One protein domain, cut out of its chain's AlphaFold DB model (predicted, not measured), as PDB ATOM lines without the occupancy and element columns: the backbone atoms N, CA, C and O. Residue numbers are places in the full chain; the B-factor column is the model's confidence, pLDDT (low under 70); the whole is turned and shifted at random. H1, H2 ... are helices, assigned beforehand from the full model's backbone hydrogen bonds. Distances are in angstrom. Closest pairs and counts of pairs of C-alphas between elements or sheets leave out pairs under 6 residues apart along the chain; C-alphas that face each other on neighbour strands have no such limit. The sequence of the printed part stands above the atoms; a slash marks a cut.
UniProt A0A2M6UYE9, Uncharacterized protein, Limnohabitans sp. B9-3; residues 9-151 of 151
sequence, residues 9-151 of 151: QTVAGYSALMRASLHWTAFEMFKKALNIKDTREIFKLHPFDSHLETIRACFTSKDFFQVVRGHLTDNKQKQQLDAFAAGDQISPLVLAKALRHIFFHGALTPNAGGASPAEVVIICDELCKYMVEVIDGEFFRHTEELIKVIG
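AT A GLANCE: This is residues 9 to 151 of the 151 residues of an uncharacterized protein of Limnohabitans sp. B9-3 (UniProt A0A2M6UYE9). Two long helices, H7 and H1, lie side by side and run the same way; H6 is set steeply over them, and the hairpin of H4 and H5 packs on H6. H3 runs beside H7 the opposite way, short H2 is near H7, and residues 143 to 151 stick out at one end. The printed part has 143 residues with seven named helices, H1 to H7 in chain order, and no named strand: all helix, the packing part aligned, part crossed. It is compact, with a radius of gyration of the C-alphas of 15.8 A, yet elongated, spanning 57 by 30 by 27 A.

HOW THE PARTS SIT: H7, residues 117 to 150, touches H1, residues 9 to 33, at a shallow tilt of 23 degrees; their closest C-alphas, Gly 13 and Pro 117, are 4.9 A apart. The hub is H6, residues 93 to 104, touching four helices. It touches H1 at a steep tilt of 64 degrees, closest C-alphas Ser 21 and Arg 100, 4.5 A. H4, residues 62 to 71, and H5, residues 75 to 86, form a helical hairpin, closest C-alphas Arg 69 and Lys 78, 5.9 A. H3, residues 49 to 57, touches residues 122 to 130 of H7, closest C-alphas Ile 55 and Ile 123, 5.2 A. H2, residues 39 to 45, is close to H7 but not clearly touching, C-alphas Ile 42 and Val 134 at 7.4 A. Every O i to N i+4 pair is within hydrogen-bond range in H1, H3, H4, H5, H6 and H7; in H2, 2 of 3.

IN THESE COORDINATES: H1 begins at C-alpha 9 (123.515, 97.911, 101.555) and is 35.9 A long. H7, 49.3 A, ends at C-alpha 150 (94.517, 113.419, 139.955).

THE WHOLE: The C-alphas farthest apart, Gly 114 and Gly 151, are 56.8 A apart. The printed part has no cut; the link H6 to H7 is long. Residues 60 to 62 and 151 have pLDDT under 70.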
ATOM      1  N   GLN A   9     123.961  96.516 101.570       88.25
ATOM      2  CA  GLN A   9     123.515  97.911 101.555       88.25
ATOM      3  C   GLN A   9     122.077  98.063 101.045       88.25
ATOM      4  O   GLN A   9     121.302  98.842 101.599       88.25
ATOM      5  N   THR A  10     121.678  97.294 100.031       88.88
ATOM      6  CA  THR A  10     120.297  97.290  99.533       88.88
ATOM      7  C   THR A  10     119.352  96.699 100.578       88.88
ATOM      8  O   THR A  10     118.280  97.252 100.823       88.88
ATOM      9  N   VAL A  11     119.762  95.625 101.262       92.94
ATOM     10  CA  VAL A  11     118.990  95.029 102.367       92.94
ATOM     11  C   VAL A  11     118.820  96.014 103.527       92.94
ATOM     12  O   VAL A  11     117.726  96.119 104.097       92.94
ATOM     13  N   ALA A  12     119.871  96.765 103.860       93.94
ATOM     14  CA  ALA A  12     119.830  97.819 104.866       93.94
ATOM     15  C   ALA A  12     118.850  98.932 104.468       93.94
ATOM     16  O   ALA A  12     118.003  99.309 105.275       93.94
ATOM     17  N   GLY A  13     118.887  99.377 103.209       94.19
ATOM     18  CA  GLY A  13     117.953 100.370 102.682       94.19
ATOM     19  C   GLY A  13     116.491  99.923 102.755       94.19
ATOM     20  O   GLY A  13     115.642 100.671 103.237       94.19
ATOM     21  N   TYR A  14     116.182  98.682 102.362       95.38
ATOM     22  CA  TYR A  14     114.824  98.139 102.504       95.38
ATOM     23  C   TYR A  14     114.403  98.045 103.971       95.38
ATOM     24  O   TYR A  14     113.271  98.382 104.322       95.38
ATOM     25  N   SER A  15     115.320  97.614 104.837       95.75
ATOM     26  CA  SER A  15     115.067  97.545 106.277       95.75
ATOM     27  C   SER A  15     114.779  98.935 106.859       95.75
ATOM     28  O   SER A  15     113.892  99.064 107.702       95.75
ATOM     29  N   ALA A  16     115.472  99.975 106.390       96.44
ATOM     30  CA  ALA A  16     115.266 101.352 106.824       96.44
ATOM     31  C   ALA A  16     113.933 101.933 106.323       96.44
ATOM     32  O   ALA A  16     113.186 102.493 107.124       96.44
ATOM     33  N   LEU A  17     113.572 101.713 105.052       96.31
ATOM     34  CA  LEU A  17     112.263 102.100 104.504       96.31
ATOM     35  C   LEU A  17     111.106 101.448 105.272       96.31
ATOM     36  O   LEU A  17     110.131 102.119 105.627       96.31
ATOM     37  N   MET A  18     111.226 100.152 105.573       97.19
ATOM     38  CA  MET A  18     110.239  99.435 106.378       97.19
ATOM     39  C   MET A  18     110.159 100.009 107.795       97.19
ATOM     40  O   MET A  18     109.066 100.291 108.284       97.19
ATOM     41  N   ARG A  19     111.307 100.241 108.442       97.44
ATOM     42  CA  ARG A  19     111.371 100.830 109.785       97.44
ATOM     43  C   ARG A  19     110.700 102.204 109.826       97.44
ATOM     44  O   ARG A  19     109.827 102.403 110.670       97.44
ATOM     45  N   ALA A  20     111.036 103.111 108.912       97.56
ATOM     46  CA  ALA A  20     110.425 104.438 108.834       97.56
ATOM     47  C   ALA A  20     108.913 104.367 108.581       97.56
ATOM     48  O   ALA A  20     108.141 105.096 109.202       97.56
ATOM     49  N   SER A  21     108.475 103.433 107.735       97.31
ATOM     50  CA  SER A  21     107.054 103.201 107.465       97.31
ATOM     51  C   SER A  21     106.287 102.747 108.712       97.31
ATOM     52  O   SER A  21     105.187 103.239 108.967       97.31
ATOM     53  N   LEU A  22     106.873 101.855 109.519       97.00
ATOM     54  CA  LEU A  22     106.286 101.408 110.787       97.00
ATOM     55  C   LEU A  22     106.254 102.523 111.841       97.00
ATOM     56  O   LEU A  22     105.240 102.684 112.517       97.00
ATOM     57  N   HIS A  23     107.318 103.327 111.946       97.62
ATOM     58  CA  HIS A  23     107.344 104.486 112.845       97.62
ATOM     59  C   HIS A  23     106.277 105.513 112.462       97.62
ATOM     60  O   HIS A  23     105.582 106.018 113.339       97.62
ATOM     61  N   TRP A  24     106.064 105.757 111.164       96.69
ATOM     62  CA  TRP A  24     104.964 106.609 110.711       96.69
ATOM     63  C   TRP A  24     103.603 106.062 111.143       96.69
ATOM     64  O   TRP A  24     102.759 106.816 111.621       96.69
ATOM     65  N   THR A  25     103.374 104.754 111.012       95.88
ATOM     66  CA  THR A  25     102.129 104.139 111.486       95.88
ATOM     67  C   THR A  25     101.951 104.309 112.998       95.88
ATOM     68  O   THR A  25     100.856 104.668 113.434       95.88
ATOM     69  N   ALA A  26     103.008 104.119 113.795       96.06
ATOM     70  CA  ALA A  26     102.966 104.371 115.236       96.06
ATOM     71  C   ALA A  26     102.641 105.843 115.544       96.06
ATOM     72  O   ALA A  26     101.741 106.124 116.335       96.06
ATOM     73  N   PHE A  27     103.290 106.773 114.847       95.19
ATOM     74  CA  PHE A  27     103.051 108.209 114.956       95.19
ATOM     75  C   PHE A  27     101.607 108.605 114.595       95.19
ATOM     76  O   PHE A  27     100.978 109.407 115.289       95.19
ATOM     77  N   GLU A  28     101.029 108.023 113.539       94.00
ATOM     78  CA  GLU A  28      99.621 108.243 113.181       94.00
ATOM     79  C   GLU A  28      98.665 107.755 114.272       94.00
ATOM     80  O   GLU A  28      97.695 108.449 114.596       94.00
ATOM     81  N   MET A  29      98.929 106.580 114.851       95.31
ATOM     82  CA  MET A  29      98.112 106.048 115.943       95.31
ATOM     83  C   MET A  29      98.248 106.886 117.210       95.31
ATOM     84  O   MET A  29      97.240 107.169 117.855       95.31
ATOM     85  N   PHE A  30      99.454 107.353 117.516       93.50
ATOM     86  CA  PHE A  30      99.715 108.252 118.632       93.50
ATOM     87  C   PHE A  30      98.913 109.553 118.518       93.50
ATOM     88  O   PHE A  30      98.136 109.894 119.411       93.50
ATOM     89  N   LYS A  31      98.988 110.229 117.366       91.69
ATOM     90  CA  LYS A  31      98.169 111.421 117.103       91.69
ATOM     91  C   LYS A  31      96.677 111.154 117.258       91.69
ATOM     92  O   LYS A  31      95.953 111.999 117.776       91.69
ATOM     93  N   LYS A  32      96.209 109.996 116.785       92.88
ATOM     94  CA  LYS A  32      94.803 109.602 116.906       92.88
ATOM     95  C   LYS A  32      94.402 109.422 118.372       92.88
ATOM     96  O   LYS A  32      93.329 109.888 118.742       92.88
ATOM     97  N   ALA A  33      95.248 108.796 119.188       91.38
ATOM     98  CA  ALA A  33      95.005 108.602 120.617       91.38
ATOM     99  C   ALA A  33      94.893 109.937 121.371       91.38
ATOM    100  O   ALA A  33      94.024 110.086 122.223       91.38
ATOM    101  N   LEU A  34      95.708 110.925 120.996       87.69
ATOM    102  CA  LEU A  34      95.698 112.268 121.585       87.69
ATOM    103  C   LEU A  34      94.717 113.244 120.912       87.69
ATOM    104  O   LEU A  34      94.686 114.423 121.249       87.69
ATOM    105  N   ASN A  35      93.925 112.782 119.938       88.19
ATOM    106  CA  ASN A  35      93.027 113.619 119.133       88.19
ATOM    107  C   ASN A  35      93.730 114.830 118.468       88.19
ATOM    108  O   ASN A  35      93.111 115.865 118.207       88.19
ATOM    109  N   ILE A  36      95.019 114.692 118.141       85.50
ATOM    110  CA  ILE A  36      95.808 115.721 117.458       85.50
ATOM    111  C   ILE A  36      95.463 115.699 115.969       85.50
ATOM    112  O   ILE A  36      95.954 114.873 115.187       85.50
ATOM    113  N   LYS A  37      94.609 116.638 115.560       78.69
ATOM    114  CA  LYS A  37      94.202 116.806 114.156       78.69
ATOM    115  C   LYS A  37      95.222 117.598 113.347       78.69
ATOM    116  O   LYS A  37      95.406 117.320 112.162       78.69
ATOM    117  N   ASP A  38      95.897 118.551 113.984       77.50
ATOM    118  CA  ASP A  38      96.832 119.463 113.338       77.50
ATOM    119  C   ASP A  38      98.263 119.254 113.842       77.50
ATOM    120  O   ASP A  38      98.588 119.516 114.993       77.50
ATOM    121  N   THR A  39      99.152 118.803 112.958       78.75
ATOM    122  CA  THR A  39     100.570 118.606 113.292       78.75
ATOM    123  C   THR A  39     101.339 119.914 113.454       78.75
ATOM    124  O   THR A  39     102.471 119.884 113.917       78.75
ATOM    125  N   ARG A  40     100.759 121.068 113.099       78.38
ATOM    126  CA  ARG A  40     101.415 122.369 113.305       78.38
ATOM    127  C   ARG A  40     101.632 122.688 114.783       78.38
ATOM    128  O   ARG A  40     102.575 123.401 115.099       78.38
ATOM    129  N   GLU A  41     100.785 122.174 115.672       76.62
ATOM    130  CA  GLU A  41     100.953 122.344 117.122       76.62
ATOM    131  C   GLU A  41     102.157 121.552 117.632       76.62
ATOM    132  O   GLU A  41     102.983 122.099 118.357       76.62
ATOM    133  N   ILE A  42     102.323 120.322 117.138       81.12
ATOM    134  CA  ILE A  42     103.497 119.484 117.408       81.12
ATOM    135  C   ILE A  42     104.784 120.215 117.008       81.12
ATOM    136  O   ILE A  42     105.726 120.260 117.786       81.12
ATOM    137  N   PHE A  43     104.825 120.844 115.830       82.62
ATOM    138  CA  PHE A  43     106.046 121.496 115.333       82.62
ATOM    139  C   PHE A  43     106.499 122.700 116.155       82.62
ATOM    140  O   PHE A  43     107.677 123.038 116.133       82.62
ATOM    141  N   LYS A  44     105.583 123.357 116.874       83.00
ATOM    142  CA  LYS A  44     105.950 124.455 117.780       83.00
ATOM    143  C   LYS A  44     106.650 123.948 119.037       83.00
ATOM    144  O   LYS A  44     107.462 124.672 119.600       83.00
ATOM    145  N   LEU A  45     106.287 122.749 119.486       86.50
ATOM    146  CA  LEU A  45     106.811 122.134 120.704       86.50
ATOM    147  C   LEU A  45     108.044 121.267 120.420       86.50
ATOM    148  O   LEU A  45     108.908 121.139 121.279       86.50
ATOM    149  N   HIS A  46     108.135 120.732 119.202       90.25
ATOM    150  CA  HIS A  46     109.170 119.801 118.757       90.25
ATOM    151  C   HIS A  46     109.813 120.326 117.465       90.25
ATOM    152  O   HIS A  46     109.408 119.912 116.366       90.25
ATOM    153  N   PRO A  47     110.758 121.283 117.572       89.62
ATOM    154  CA  PRO A  47     111.461 121.829 116.416       89.62
ATOM    155  C   PRO A  47     112.223 120.727 115.675       89.62
ATOM    156  O   PRO A  47     112.623 119.724 116.261       89.62
ATOM    157  N   PHE A  48     112.399 120.899 114.367       91.62
ATOM    158  CA  PHE A  48     112.929 119.856 113.482       91.62
ATOM    159  C   PHE A  48     114.154 120.293 112.677       91.62
ATOM    160  O   PHE A  48     114.553 119.580 111.758       91.62
ATOM    161  N   ASP A  49     114.737 121.454 112.983       90.56
ATOM    162  CA  ASP A  49     115.800 122.065 112.179       90.56
ATOM    163  C   ASP A  49     117.008 121.132 111.997       90.56
ATOM    164  O   ASP A  49     117.442 120.905 110.869       90.56
ATOM    165  N   SER A  50     117.481 120.493 113.071       91.06
ATOM    166  CA  SER A  50     118.626 119.567 113.036       91.06
ATOM    167  C   SER A  50     118.375 118.327 112.166       91.06
ATOM    168  O   SER A  50     119.228 117.924 111.367       91.06
ATOM    169  N   HIS A  51     117.187 117.725 112.278       92.81
ATOM    170  CA  HIS A  51     116.795 116.596 111.435       92.81
ATOM    171  C   HIS A  51     116.657 117.028 109.979       92.81
ATOM    172  O   HIS A  51     117.096 116.323 109.073       92.81
ATOM    173  N   LEU A  52     116.066 118.200 109.747       89.88
ATOM    174  CA  LEU A  52     115.873 118.750 108.415       89.88
ATOM    175  C   LEU A  52     117.212 119.016 107.720       89.88
ATOM    176  O   LEU A  52     117.366 118.652 106.555       89.88
ATOM    177  N   GLU A  53     118.182 119.597 108.424       90.06
ATOM    178  CA  GLU A  53     119.542 119.816 107.925       90.06
ATOM    179  C   GLU A  53     120.230 118.501 107.554       90.06
ATOM    180  O   GLU A  53     120.760 118.371 106.449       90.06
ATOM    181  N   THR A  54     120.158 117.495 108.430       91.19
ATOM    182  CA  THR A  54     120.780 116.182 108.194       91.19
ATOM    183  C   THR A  54     120.161 115.475 106.991       91.19
ATOM    184  O   THR A  54     120.863 114.965 106.114       91.19
ATOM    185  N   ILE A  55     118.831 115.494 106.909       90.56
ATOM    186  CA  ILE A  55     118.088 114.928 105.790       90.56
ATOM    187  C   ILE A  55     118.477 115.646 104.486       90.56
ATOM    188  O   ILE A  55     118.777 114.988 103.493       90.56
ATOM    189  N   ARG A  56     118.544 116.986 104.489       87.06
ATOM    190  CA  ARG A  56     118.957 117.806 103.333       87.06
ATOM    191  C   ARG A  56     120.393 117.566 102.894       87.06
ATOM    192  O   ARG A  56     120.645 117.549 101.694       87.06
ATOM    193  N   ALA A  57     121.310 117.329 103.826       87.88
ATOM    194  CA  ALA A  57     122.694 117.000 103.498       87.88
ATOM    195  C   ALA A  57     122.816 115.678 102.716       87.88
ATOM    196  O   ALA A  57     123.721 115.529 101.899       87.88
ATOM    197  N   CYS A  58     121.882 114.743 102.917       83.56
ATOM    198  CA  CYS A  58     121.829 113.469 102.193       83.56
ATOM    199  C   CYS A  58     121.115 113.565 100.837       83.56
ATOM    200  O   CYS A  58     121.128 112.613 100.061       83.56
ATOM    201  N   PHE A  59     120.491 114.702 100.525       72.88
ATOM    202  CA  PHE A  59     119.779 114.929  99.268       72.88
ATOM    203  C   PHE A  59     120.727 115.400  98.153       72.88
ATOM    204  O   PHE A  59     120.530 116.453  97.547       72.88
ATOM    205  N   THR A  60     121.771 114.616  97.862       65.19
ATOM    206  CA  THR A  60     122.720 114.948  96.785       65.19
ATOM    207  C   THR A  60     122.155 114.633  95.395       65.19
ATOM    208  O   THR A  60     122.428 115.359  94.436       65.19
ATOM    209  N   SER A  61     121.296 113.612  95.280       61.41
ATOM    210  CA  SER A  61     120.579 113.281  94.046       61.41
ATOM    211  C   SER A  61     119.167 113.884  94.056       61.41
ATOM    212  O   SER A  61     118.308 113.535  94.868       61.41
ATOM    213  N   LYS A  62     118.886 114.797  93.115       64.94
ATOM    214  CA  LYS A  62     117.521 115.327  92.898       64.94
ATOM    215  C   LYS A  62     116.527 114.218  92.526       64.94
ATOM    216  O   LYS A  62     115.320 114.381  92.693       64.94
ATOM    217  N   ASP A  63     117.036 113.088  92.061       77.00
ATOM    218  CA  ASP A  63     116.271 112.026  91.432       77.00
ATOM    219  C   ASP A  63     115.470 111.179  92.433       77.00
ATOM    220  O   ASP A  63     114.322 110.843  92.140       77.00
ATOM    221  N   PHE A  64     115.979 110.915  93.647       83.62
ATOM    222  CA  PHE A  64     115.205 110.197  94.677       83.62
ATOM    223  C   PHE A  64     113.909 110.936  95.014       83.62
ATOM    224  O   PHE A  64     112.815 110.370  95.026       83.62
ATOM    225  N   PHE A  65     114.035 112.241  95.239       83.88
ATOM    226  CA  PHE A  65     112.912 113.102  95.556       83.88
ATOM    227  C   PHE A  65     111.910 113.171  94.401       83.88
ATOM    228  O   PHE A  65     110.704 113.093  94.635       83.88
ATOM    229  N   GLN A  66     112.384 113.268  93.154       86.31
ATOM    230  CA  GLN A  66     111.499 113.249  91.989       86.31
ATOM    231  C   GLN A  66     110.750 111.922  91.862       86.31
ATOM    232  O   GLN A  66     109.562 111.934  91.539       86.31
ATOM    233  N   VAL A  67     111.387 110.791  92.185       88.75
ATOM    234  CA  VAL A  67     110.696 109.496  92.233       88.75
ATOM    235  C   VAL A  67     109.615 109.498  93.309       88.75
ATOM    236  O   VAL A  67     108.476 109.133  93.013       88.75
ATOM    237  N   VAL A  68     109.924 109.955  94.526       89.69
ATOM    238  CA  VAL A  68     108.931 110.053  95.609       89.69
ATOM    239  C   VAL A  68     107.766 110.947  95.173       89.69
ATOM    240  O   VAL A  68     106.607 110.537  95.193       89.69
ATOM    241  N   ARG A  69     108.061 112.154  94.690       90.69
ATOM    242  CA  ARG A  69     107.068 113.123  94.221       90.69
ATOM    243  C   ARG A  69     106.206 112.585  93.075       90.69
ATOM    244  O   ARG A  69     104.996 112.823  93.060       90.69
ATOM    245  N   GLY A  70     106.812 111.880  92.121       90.81
ATOM    246  CA  GLY A  70     106.154 111.337  90.932       90.81
ATOM    247  C   GLY A  70     105.095 110.281  91.245       90.81
ATOM    248  O   GLY A  70     104.099 110.195  90.532       90.81
ATOM    249  N   HIS A  71     105.263 109.544  92.344       92.19
ATOM    250  CA  HIS A  71     104.321 108.510  92.780       92.19
ATOM    251  C   HIS A  71     103.210 109.023  93.703       92.19
ATOM    252  O   HIS A  71     102.282 108.281  94.019       92.19
ATOM    253  N   LEU A  72     103.264 110.286  94.134       90.12
ATOM    254  CA  LEU A  72     102.160 110.884  94.877       90.12
ATOM    255  C   LEU A  72     100.973 111.160  93.945       90.12
ATOM    256  O   LEU A  72     101.134 111.572  92.796       90.12
ATOM    257  N   THR A  73      99.757 111.013  94.460       88.06
ATOM    258  CA  THR A  73      98.522 111.410  93.760       88.06
ATOM    259  C   THR A  73      97.924 112.693  94.338       88.06
ATOM    260  O   THR A  73      97.365 113.494  93.594       88.06
ATOM    261  N   ASP A  74      98.114 112.941  95.635       89.94
ATOM    262  CA  ASP A  74      97.652 114.145  96.328       89.94
ATOM    263  C   ASP A  74      98.496 115.380  95.958       89.94
ATOM    264  O   ASP A  74      99.681 115.478  96.289       89.94
ATOM    265  N   ASN A  75      97.862 116.359  95.304       90.25
ATOM    266  CA  ASN A  75      98.495 117.619  94.911       90.25
ATOM    267  C   ASN A  75      98.979 118.445  96.106       90.25
ATOM    268  O   ASN A  75     100.013 119.105  96.004       90.25
ATOM    269  N   LYS A  76      98.282 118.394  97.247       89.50
ATOM    270  CA  LYS A  76      98.713 119.111  98.450       89.50
ATOM    271  C   LYS A  76     100.009 118.513  98.985       89.50
ATOM    272  O   LYS A  76     100.938 119.247  99.302       89.50
ATOM    273  N   GLN A  77     100.094 117.185  99.036       88.06
ATOM    274  CA  GLN A  77     101.311 116.504  99.469       88.06
ATOM    275  C   GLN A  77     102.476 116.755  98.503       88.06
ATOM    276  O   GLN A  77     103.590 116.984  98.965       88.06
ATOM    277  N   LYS A  78     102.224 116.800  97.186       91.94
ATOM    278  CA  LYS A  78     103.235 117.205  96.192       91.94
ATOM    279  C   LYS A  78     103.772 118.607  96.452       91.94
ATOM    280  O   LYS A  78     104.980 118.776  96.479       91.94
ATOM    281  N   GLN A  79     102.898 119.583  96.694       91.62
ATOM    282  CA  GLN A  79     103.310 120.961  96.979       91.62
ATOM    283  C   GLN A  79     104.134 121.071  98.266       91.62
ATOM    284  O   GLN A  79     105.132 121.781  98.296       91.62
ATOM    285  N   GLN A  80     103.742 120.359  99.326       89.81
ATOM    286  CA  GLN A  80     104.512 120.336 100.573       89.81
ATOM    287  C   GLN A  80     105.892 119.711 100.372       89.81
ATOM    288  O   GLN A  80     106.874 120.178 100.941       89.81
ATOM    289  N   LEU A  81     105.952 118.657  99.562       88.50
ATOM    290  CA  LEU A  81     107.197 118.006  99.209       88.50
ATOM    291  C   LEU A  81     108.062 118.975  98.374       88.50
ATOM    292  O   LEU A  81     109.229 119.169  98.696       88.50
ATOM    293  N   ASP A  82     107.493 119.661  97.375       89.38
ATOM    294  CA  ASP A  82     108.190 120.666  96.551       89.38
ATOM    295  C   ASP A  82     108.781 121.805  97.389       89.38
ATOM    296  O   ASP A  82     109.952 122.139  97.229       89.38
ATOM    297  N   ALA A  83     108.004 122.345  98.329       88.94
ATOM    298  CA  ALA A  83     108.470 123.343  99.288       88.94
ATOM    299  C   ALA A  83     109.624 122.800 100.153       88.94
ATOM    300  O   ALA A  83     110.655 123.451 100.318       88.94
ATOM    301  N   PHE A  84     109.501 121.559 100.637       85.75
ATOM    302  CA  PHE A  84     110.561 120.890 101.388       85.75
ATOM    303  C   PHE A  84     111.878 120.806 100.589       85.75
ATOM    304  O   PHE A  84     112.939 121.101 101.147       85.75
ATOM    305  N   ALA A  85     111.817 120.460  99.296       82.69
ATOM    306  CA  ALA A  85     112.987 120.418  98.410       82.69
ATOM    307  C   ALA A  85     113.524 121.800  98.019       82.69
ATOM    308  O   ALA A  85     114.717 121.931  97.755       82.69
ATOM    309  N   ALA A  86     112.674 122.828  97.988       86.06
ATOM    310  CA  ALA A  86     113.075 124.203  97.694       86.06
ATOM    311  C   ALA A  86     113.862 124.869  98.837       86.06
ATOM    312  O   ALA A  86     114.445 125.931  98.634       86.06
ATOM    313  N   GLY A  87     113.914 124.246 100.019       83.56
ATOM    314  CA  GLY A  87     114.605 124.788 101.189       83.56
ATOM    315  C   GLY A  87     113.668 125.379 102.244       83.56
ATOM    316  O   GLY A  87     114.137 125.744 103.324       83.56
ATOM    317  N   ASP A  88     112.354 125.391 102.004       86.62
ATOM    318  CA  ASP A  88     111.377 125.947 102.942       86.62
ATOM    319  C   ASP A  88     111.361 125.171 104.261       86.62
ATOM    320  O   ASP A  88     111.606 123.964 104.297       86.62
ATOM    321  N   GLN A  89     111.034 125.843 105.363       86.69
ATOM    322  CA  GLN A  89     110.922 125.231 106.691       86.69
ATOM    323  C   GLN A  89     109.653 124.367 106.808       86.69
ATOM    324  O   GLN A  89     108.667 124.720 107.456       86.69
ATOM    325  N   ILE A  90     109.669 123.229 106.114       87.19
ATOM    326  CA  ILE A  90     108.609 122.226 106.079       87.19
ATOM    327  C   ILE A  90     109.045 121.023 106.905       87.19
ATOM    328  O   ILE A  90     110.152 120.513 106.748       87.19
ATOM    329  N   SER A  91     108.133 120.534 107.745       88.12
ATOM    330  CA  SER A  91     108.408 119.384 108.597       88.12
ATOM    331  C   SER A  91     108.847 118.155 107.787       88.12
ATOM    332  O   SER A  91     108.178 117.792 106.806       88.12
ATOM    333  N   PRO A  92     109.881 117.429 108.251       89.69
ATOM    334  CA  PRO A  92     110.327 116.193 107.619       89.69
ATOM    335  C   PRO A  92     109.262 115.077 107.660       89.69
ATOM    336  O   PRO A  92     109.318 114.129 106.879       89.69
ATOM    337  N   LEU A  93     108.204 115.217 108.469       90.94
ATOM    338  CA  LEU A  93     107.062 114.295 108.477       90.94
ATOM    339  C   LEU A  93     106.299 114.230 107.150       90.94
ATOM    340  O   LEU A  93     105.670 113.213 106.854       90.94
ATOM    341  N   VAL A  94     106.355 115.286 106.329       90.12
ATOM    342  CA  VAL A  94     105.792 115.256 104.969       90.12
ATOM    343  C   VAL A  94     106.466 114.160 104.141       90.12
ATOM    344  O   VAL A  94     105.782 113.421 103.424       90.12
ATOM    345  N   LEU A  95     107.786 114.018 104.291       91.94
ATOM    346  CA  LEU A  95     108.565 112.977 103.639       91.94
ATOM    347  C   LEU A  95     108.240 111.601 104.228       91.94
ATOM    348  O   LEU A  95     107.938 110.696 103.461       91.94
ATOM    349  N   ALA A  96     108.189 111.444 105.557       93.81
ATOM    350  CA  ALA A  96     107.815 110.167 106.186       93.81
ATOM    351  C   ALA A  96     106.451 109.644 105.695       93.81
ATOM    352  O   ALA A  96     106.327 108.477 105.310       93.81
ATOM    353  N   LYS A  97     105.445 110.526 105.612       93.19
ATOM    354  CA  LYS A  97     104.127 110.201 105.051       93.19
ATOM    355  C   LYS A  97     104.224 109.716 103.602       93.19
ATOM    356  O   LYS A  97     103.552 108.752 103.229       93.19
ATOM    357  N   ALA A  98     105.013 110.406 102.777       93.12
ATOM    358  CA  ALA A  98     105.192 110.069 101.367       93.12
ATOM    359  C   ALA A  98     105.907 108.721 101.200       93.12
ATOM    360  O   ALA A  98     105.422 107.866 100.461       93.12
ATOM    361  N   LEU A  99     106.998 108.508 101.942       93.94
ATOM    362  CA  LEU A  99     107.760 107.261 101.932       93.94
ATOM    363  C   LEU A  99     106.869 106.072 102.285       93.94
ATOM    364  O   LEU A  99     106.816 105.129 101.501       93.94
ATOM    365  N   ARG A 100     106.107 106.138 103.391       94.81
ATOM    366  CA  ARG A 100     105.192 105.047 103.763       94.81
ATOM    367  C   ARG A 100     104.202 104.745 102.647       94.81
ATOM    368  O   ARG A 100     104.005 103.580 102.307       94.81
ATOM    369  N   HIS A 101     103.549 105.781 102.114       92.38
ATOM    370  CA  HIS A 101     102.533 105.615 101.080       92.38
ATOM    371  C   HIS A 101     103.097 104.847  99.882       92.38
ATOM    372  O   HIS A 101     102.567 103.806  99.508       92.38
ATOM    373  N   ILE A 102     104.211 105.314  99.328       93.12
ATOM    374  CA  ILE A 102     104.773 104.765  98.090       93.12
ATOM    375  C   ILE A 102     105.421 103.398  98.339       93.12
ATOM    376  O   ILE A 102     105.265 102.485  97.528       93.12
ATOM    377  N   PHE A 103     106.108 103.231  99.475       94.69
ATOM    378  CA  PHE A 103     106.754 101.974  99.843       94.69
ATOM    379  C   PHE A 103     105.744 100.840 100.033       94.69
ATOM    380  O   PHE A 103     105.925  99.767  99.464       94.69
ATOM    381  N   PHE A 104     104.638 101.068 100.750       92.38
ATOM    382  CA  PHE A 104     103.597 100.045 100.924       92.38
ATOM    383  C   PHE A 104     102.794  99.763  99.652       92.38
ATOM    384  O   PHE A 104     102.218  98.686  99.527       92.38
ATOM    385  N   HIS A 105     102.797 100.682  98.685       90.06
ATOM    386  CA  HIS A 105     102.307 100.409  97.334       90.06
ATOM    387  C   HIS A 105     103.335  99.683  96.444       90.06
ATOM    388  O   HIS A 105     103.034  99.397  95.289       90.06
ATOM    389  N   GLY A 106     104.524  99.359  96.965       87.38
ATOM    390  CA  GLY A 106     105.556  98.590  96.265       87.38
ATOM    391  C   GLY A 106     106.346  99.383  95.222       87.38
ATOM    392  O   GLY A 106     107.106  98.793  94.460       87.38
ATOM    393  N   ALA A 107     106.184 100.706  95.176       88.06
ATOM    394  CA  ALA A 107     106.755 101.553  94.129       88.06
ATOM    395  C   ALA A 107     108.076 102.240  94.525       88.06
ATOM    396  O   ALA A 107     108.697 102.907  93.700       88.06
ATOM    397  N   LEU A 108     108.522 102.086  95.778       91.69
ATOM    398  CA  LEU A 108     109.758 102.689  96.275       91.69
ATOM    399  C   LEU A 108     110.809 101.627  96.595       91.69
ATOM    400  O   LEU A 108     110.543 100.675  97.329       91.69
ATOM    401  N   THR A 109     112.024 101.832  96.093       91.75
ATOM    402  CA  THR A 109     113.193 100.992  96.378       91.75
ATOM    403  C   THR A 109     114.336 101.844  96.938       91.75
ATOM    404  O   THR A 109     114.361 103.056  96.713       91.75
ATOM    405  N   PRO A 110     115.316 101.245  97.638       90.38
ATOM    406  CA  PRO A 110     116.472 101.978  98.166       90.38
ATOM    407  C   PRO A 110     117.368 102.618  97.104       90.38
ATOM    408  O   PRO A 110     118.160 103.493  97.423       90.38
ATOM    409  N   ASN A 111     117.256 102.168  95.855       90.19
ATOM    410  CA  ASN A 111     118.020 102.668  94.714       90.19
ATOM    411  C   ASN A 111     117.171 103.558  93.788       90.19
ATOM    412  O   ASN A 111     117.563 103.831  92.650       90.19
ATOM    413  N   ALA A 112     115.978 103.965  94.230       88.06
ATOM    414  CA  ALA A 112     115.053 104.763  93.439       88.06
ATOM    415  C   ALA A 112     115.716 106.049  92.927       88.06
ATOM    416  O   ALA A 112     116.313 106.798  93.694       88.06
ATOM    417  N   GLY A 113     115.618 106.298  91.619       83.31
ATOM    418  CA  GLY A 113     116.233 107.475  91.003       83.31
ATOM    419  C   GLY A 113     117.762 107.484  91.103       83.31
ATOM    420  O   GLY A 113     118.358 108.543  91.112       83.31
ATOM    421  N   GLY A 114     118.422 106.331  91.245       84.19
ATOM    422  CA  GLY A 114     119.878 106.291  91.407       84.19
ATOM    423  C   GLY A 114     120.372 106.720  92.792       84.19
ATOM    424  O   GLY A 114     121.576 106.892  92.967       84.19
ATOM    425  N   ALA A 115     119.473 106.856  93.774       86.19
ATOM    426  CA  ALA A 115     119.844 107.094  95.166       86.19
ATOM    427  C   ALA A 115     120.803 106.019  95.687       86.19
ATOM    428  O   ALA A 115     120.675 104.833  95.355       86.19
ATOM    429  N   SER A 116     121.726 106.418  96.562       90.12
ATOM    430  CA  SER A 116     122.503 105.447  97.321       90.12
ATOM    431  C   SER A 116     121.631 104.838  98.425       90.12
ATOM    432  O   SER A 116     121.031 105.582  99.208       90.12
ATOM    433  N   PRO A 117     121.604 103.501  98.593       91.06
ATOM    434  CA  PRO A 117     120.916 102.880  99.722       91.06
ATOM    435  C   PRO A 117     121.382 103.425 101.076       91.06
ATOM    436  O   PRO A 117     120.582 103.502 102.003       91.06
ATOM    437  N   ALA A 118     122.647 103.848 101.191       91.19
ATOM    438  CA  ALA A 118     123.176 104.461 102.407       91.19
ATOM    439  C   ALA A 118     122.530 105.827 102.709       91.19
ATOM    440  O   ALA A 118     122.194 106.095 103.859       91.19
ATOM    441  N   GLU A 119     122.295 106.661 101.691       90.81
ATOM    442  CA  GLU A 119     121.579 107.935 101.859       90.81
ATOM    443  C   GLU A 119     120.133 107.683 102.302       90.81
ATOM    444  O   GLU A 119     119.647 108.324 103.232       90.81
ATOM    445  N   VAL A 120     119.467 106.691 101.696       92.88
ATOM    446  CA  VAL A 120     118.103 106.295 102.084       92.88
ATOM    447  C   VAL A 120     118.051 105.829 103.540       92.88
ATOM    448  O   VAL A 120     117.103 106.175 104.245       92.88
ATOM    449  N   VAL A 121     119.060 105.085 104.009       95.12
ATOM    450  CA  VAL A 121     119.170 104.684 105.421       95.12
ATOM    451  C   VAL A 121     119.247 105.908 106.327       95.12
ATOM    452  O   VAL A 121     118.446 105.999 107.254       95.12
ATOM    453  N   ILE A 122     120.135 106.865 106.037       94.44
ATOM    454  CA  ILE A 122     120.302 108.068 106.868       94.44
ATOM    455  C   ILE A 122     119.002 108.876 106.924       94.44
ATOM    456  O   ILE A 122     118.545 109.229 108.009       94.44
ATOM    457  N   ILE A 123     118.363 109.106 105.772       93.56
ATOM    458  CA  ILE A 123     117.076 109.812 105.702       93.56
ATOM    459  C   ILE A 123     116.030 109.098 106.562       93.56
ATOM    460  O   ILE A 123     115.359 109.727 107.376       93.56
ATOM    461  N   CYS A 124     115.885 107.781 106.402       96.19
ATOM    462  CA  CYS A 124     114.910 107.006 107.163       96.19
ATOM    463  C   CYS A 124     115.202 107.024 108.667       96.19
ATOM    464  O   CYS A 124     114.261 107.095 109.455       96.19
ATOM    465  N   ASP A 125     116.470 106.976 109.068       97.00
ATOM    466  CA  ASP A 125     116.869 107.004 110.474       97.00
ATOM    467  C   ASP A 125     116.581 108.349 111.125       97.00
ATOM    468  O   ASP A 125     116.025 108.372 112.219       97.00
ATOM    469  N   GLU A 126     116.855 109.457 110.441       96.50
ATOM    470  CA  GLU A 126     116.488 110.785 110.937       96.50
ATOM    471  C   GLU A 126     114.974 110.965 111.057       96.50
ATOM    472  O   GLU A 126     114.486 111.500 112.052       96.50
ATOM    473  N   LEU A 127     114.205 110.435 110.103       96.38
ATOM    474  CA  LEU A 127     112.747 110.422 110.212       96.38
ATOM    475  C   LEU A 127     112.267 109.594 111.409       96.38
ATOM    476  O   LEU A 127     111.345 110.014 112.108       96.38
ATOM    477  N   CYS A 128     112.873 108.427 111.651       97.81
ATOM    478  CA  CYS A 128     112.539 107.590 112.804       97.81
ATOM    479  C   CYS A 128     112.842 108.310 114.117       97.81
ATOM    480  O   CYS A 128     111.963 108.361 114.973       97.81
ATOM    481  N   LYS A 129     114.043 108.887 114.252       97.06
ATOM    482  CA  LYS A 129     114.455 109.641 115.444       97.06
ATOM    483  C   LYS A 129     113.471 110.762 115.744       97.06
ATOM    484  O   LYS A 129     112.892 110.767 116.823       97.06
ATOM    485  N   TYR A 130     113.184 111.611 114.758       96.00
ATOM    486  CA  TYR A 130     112.261 112.724 114.954       96.00
ATOM    487  C   TYR A 130     110.860 112.259 115.381       96.00
ATOM    488  O   TYR A 130     110.253 112.832 116.282       96.00
ATOM    489  N   MET A 131     110.329 111.190 114.772       96.25
ATOM    490  CA  MET A 131     109.026 110.649 115.174       96.25
ATOM    491  C   MET A 131     109.025 110.123 116.614       96.25
ATOM    492  O   MET A 131     108.038 110.335 117.314       96.25
ATOM    493  N   VAL A 132     110.095 109.452 117.051       96.19
ATOM    494  CA  VAL A 132     110.224 108.956 118.433       96.19
ATOM    495  C   VAL A 132     110.340 110.113 119.416       96.19
ATOM    496  O   VAL A 132     109.594 110.136 120.384       96.19
ATOM    497  N   GLU A 133     111.190 111.100 119.138       95.12
ATOM    498  CA  GLU A 133     111.362 112.278 119.997       95.12
ATOM    499  C   GLU A 133     110.038 113.020 120.219       95.12
ATOM    500  O   GLU A 133     109.700 113.367 121.350       95.12
ATOM    501  N   VAL A 134     109.241 113.184 119.157       94.06
ATOM    502  CA  VAL A 134     107.904 113.776 119.270       94.06
ATOM    503  C   VAL A 134     106.973 112.911 120.123       94.06
ATOM    504  O   VAL A 134     106.253 113.443 120.968       94.06
ATOM    505  N   ILE A 135     106.934 111.595 119.882       94.38
ATOM    506  CA  ILE A 135     106.065 110.678 120.634       94.38
ATOM    507  C   ILE A 135     106.427 110.714 122.118       94.38
ATOM    508  O   ILE A 135     105.534 110.878 122.948       94.38
ATOM    509  N   ASP A 136     107.713 110.608 122.442       94.25
ATOM    510  CA  ASP A 136     108.206 110.610 123.816       94.25
ATOM    511  C   ASP A 136     107.898 111.946 124.496       94.25
ATOM    512  O   ASP A 136     107.294 111.970 125.572       94.25
ATOM    513  N   GLY A 137     108.231 113.068 123.853       92.69
ATOM    514  CA  GLY A 137     107.996 114.398 124.407       92.69
ATOM    515  C   GLY A 137     106.516 114.676 124.683       92.69
ATOM    516  O   GLY A 137     106.156 115.156 125.761       92.69
ATOM    517  N   GLU A 138     105.631 114.315 123.753       91.50
ATOM    518  CA  GLU A 138     104.190 114.455 123.962       91.50
ATOM    519  C   GLU A 138     103.645 113.453 124.992       91.50
ATOM    520  O   GLU A 138     102.758 113.811 125.768       91.50
ATOM    521  N   PHE A 139     104.156 112.221 125.051       90.81
ATOM    522  CA  PHE A 139     103.745 111.241 126.059       90.81
ATOM    523  C   PHE A 139     104.051 111.736 127.479       90.81
ATOM    524  O   PHE A 139     103.172 111.697 128.347       90.81
ATOM    525  N   PHE A 140     105.260 112.260 127.712       90.12
ATOM    526  CA  PHE A 140     105.636 112.843 129.001       90.12
ATOM    527  C   PHE A 140     104.756 114.040 129.356       90.12
ATOM    528  O   PHE A 140     104.192 114.068 130.452       90.12
ATOM    529  N   ARG A 141     104.549 114.974 128.417       88.81
ATOM    530  CA  ARG A 141     103.712 116.162 128.643       88.81
ATOM    531  C   ARG A 141     102.298 115.802 129.111       88.81
ATOM    532  O   ARG A 141     101.830 116.328 130.119       88.81
ATOM    533  N   HIS A 142     101.628 114.877 128.423       87.56
ATOM    534  CA  HIS A 142     100.270 114.468 128.803       87.56
ATOM    535  C   HIS A 142     100.241 113.676 130.115       87.56
ATOM    536  O   HIS A 142      99.287 113.794 130.882       87.56
ATOM    537  N   THR A 143     101.279 112.886 130.404       88.00
ATOM    538  CA  THR A 143     101.379 112.158 131.678       88.00
ATOM    539  C   THR A 143     101.509 113.127 132.854       88.00
ATOM    540  O   THR A 143     100.819 112.967 133.860       88.00
ATOM    541  N   GLU A 144     102.331 114.170 132.726       90.12
ATOM    542  CA  GLU A 144     102.467 115.209 133.753       90.12
ATOM    543  C   GLU A 144     101.169 115.996 133.973       90.12
ATOM    544  O   GLU A 144     100.818 116.309 135.112       90.12
ATOM    545  N   GLU A 145     100.441 116.310 132.901       87.56
ATOM    546  CA  GLU A 145      99.130 116.963 132.987       87.56
ATOM    547  C   GLU A 145      98.110 116.089 133.723       87.56
ATOM    548  O   GLU A 145      97.409 116.583 134.604       87.56
ATOM    549  N   LEU A 146      98.070 114.787 133.428       87.00
ATOM    550  CA  LEU A 146      97.191 113.845 134.122       87.00
ATOM    551  C   LEU A 146      97.518 113.757 135.615       87.00
ATOM    552  O   LEU A 146      96.597 113.812 136.427       87.00
ATOM    553  N   ILE A 147      98.804 113.682 135.983       89.38
ATOM    554  CA  ILE A 147      99.243 113.644 137.388       89.38
ATOM    555  C   ILE A 147      98.758 114.883 138.153       89.38
ATOM    556  O   ILE A 147      98.277 114.749 139.275       89.38
ATOM    557  N   LYS A 148      98.818 116.075 137.545       85.75
ATOM    558  CA  LYS A 148      98.350 117.331 138.169       85.75
ATOM    559  C   LYS A 148      96.836 117.395 138.390       85.75
ATOM    560  O   LYS A 148      96.386 118.209 139.183       85.75
ATOM    561  N   VAL A 149      96.054 116.611 137.649       82.94
ATOM    562  CA  VAL A 149      94.583 116.592 137.756       82.94
ATOM    563  C   VAL A 149      94.107 115.579 138.803       82.94
ATOM    564  O   VAL A 149      93.036 115.760 139.378       82.94
ATOM    565  N   ILE A 150      94.878 114.513 139.035       78.94
ATOM    566  CA  ILE A 150      94.517 113.419 139.955       78.94
ATOM    567  C   ILE A 150      95.166 113.525 141.344       78.94
ATOM    568  O   ILE A 150      94.707 112.836 142.255       78.94
ATOM    569  N   GLY A 151      96.237 114.313 141.486       60.59
ATOM    570  CA  GLY A 151      96.931 114.580 142.753       60.59
ATOM    571  C   GLY A 151      96.464 115.869 143.405       60.59
ATOM    572  O   GLY A 151      96.347 115.867 144.650       60.59
TER     573      GLY A 151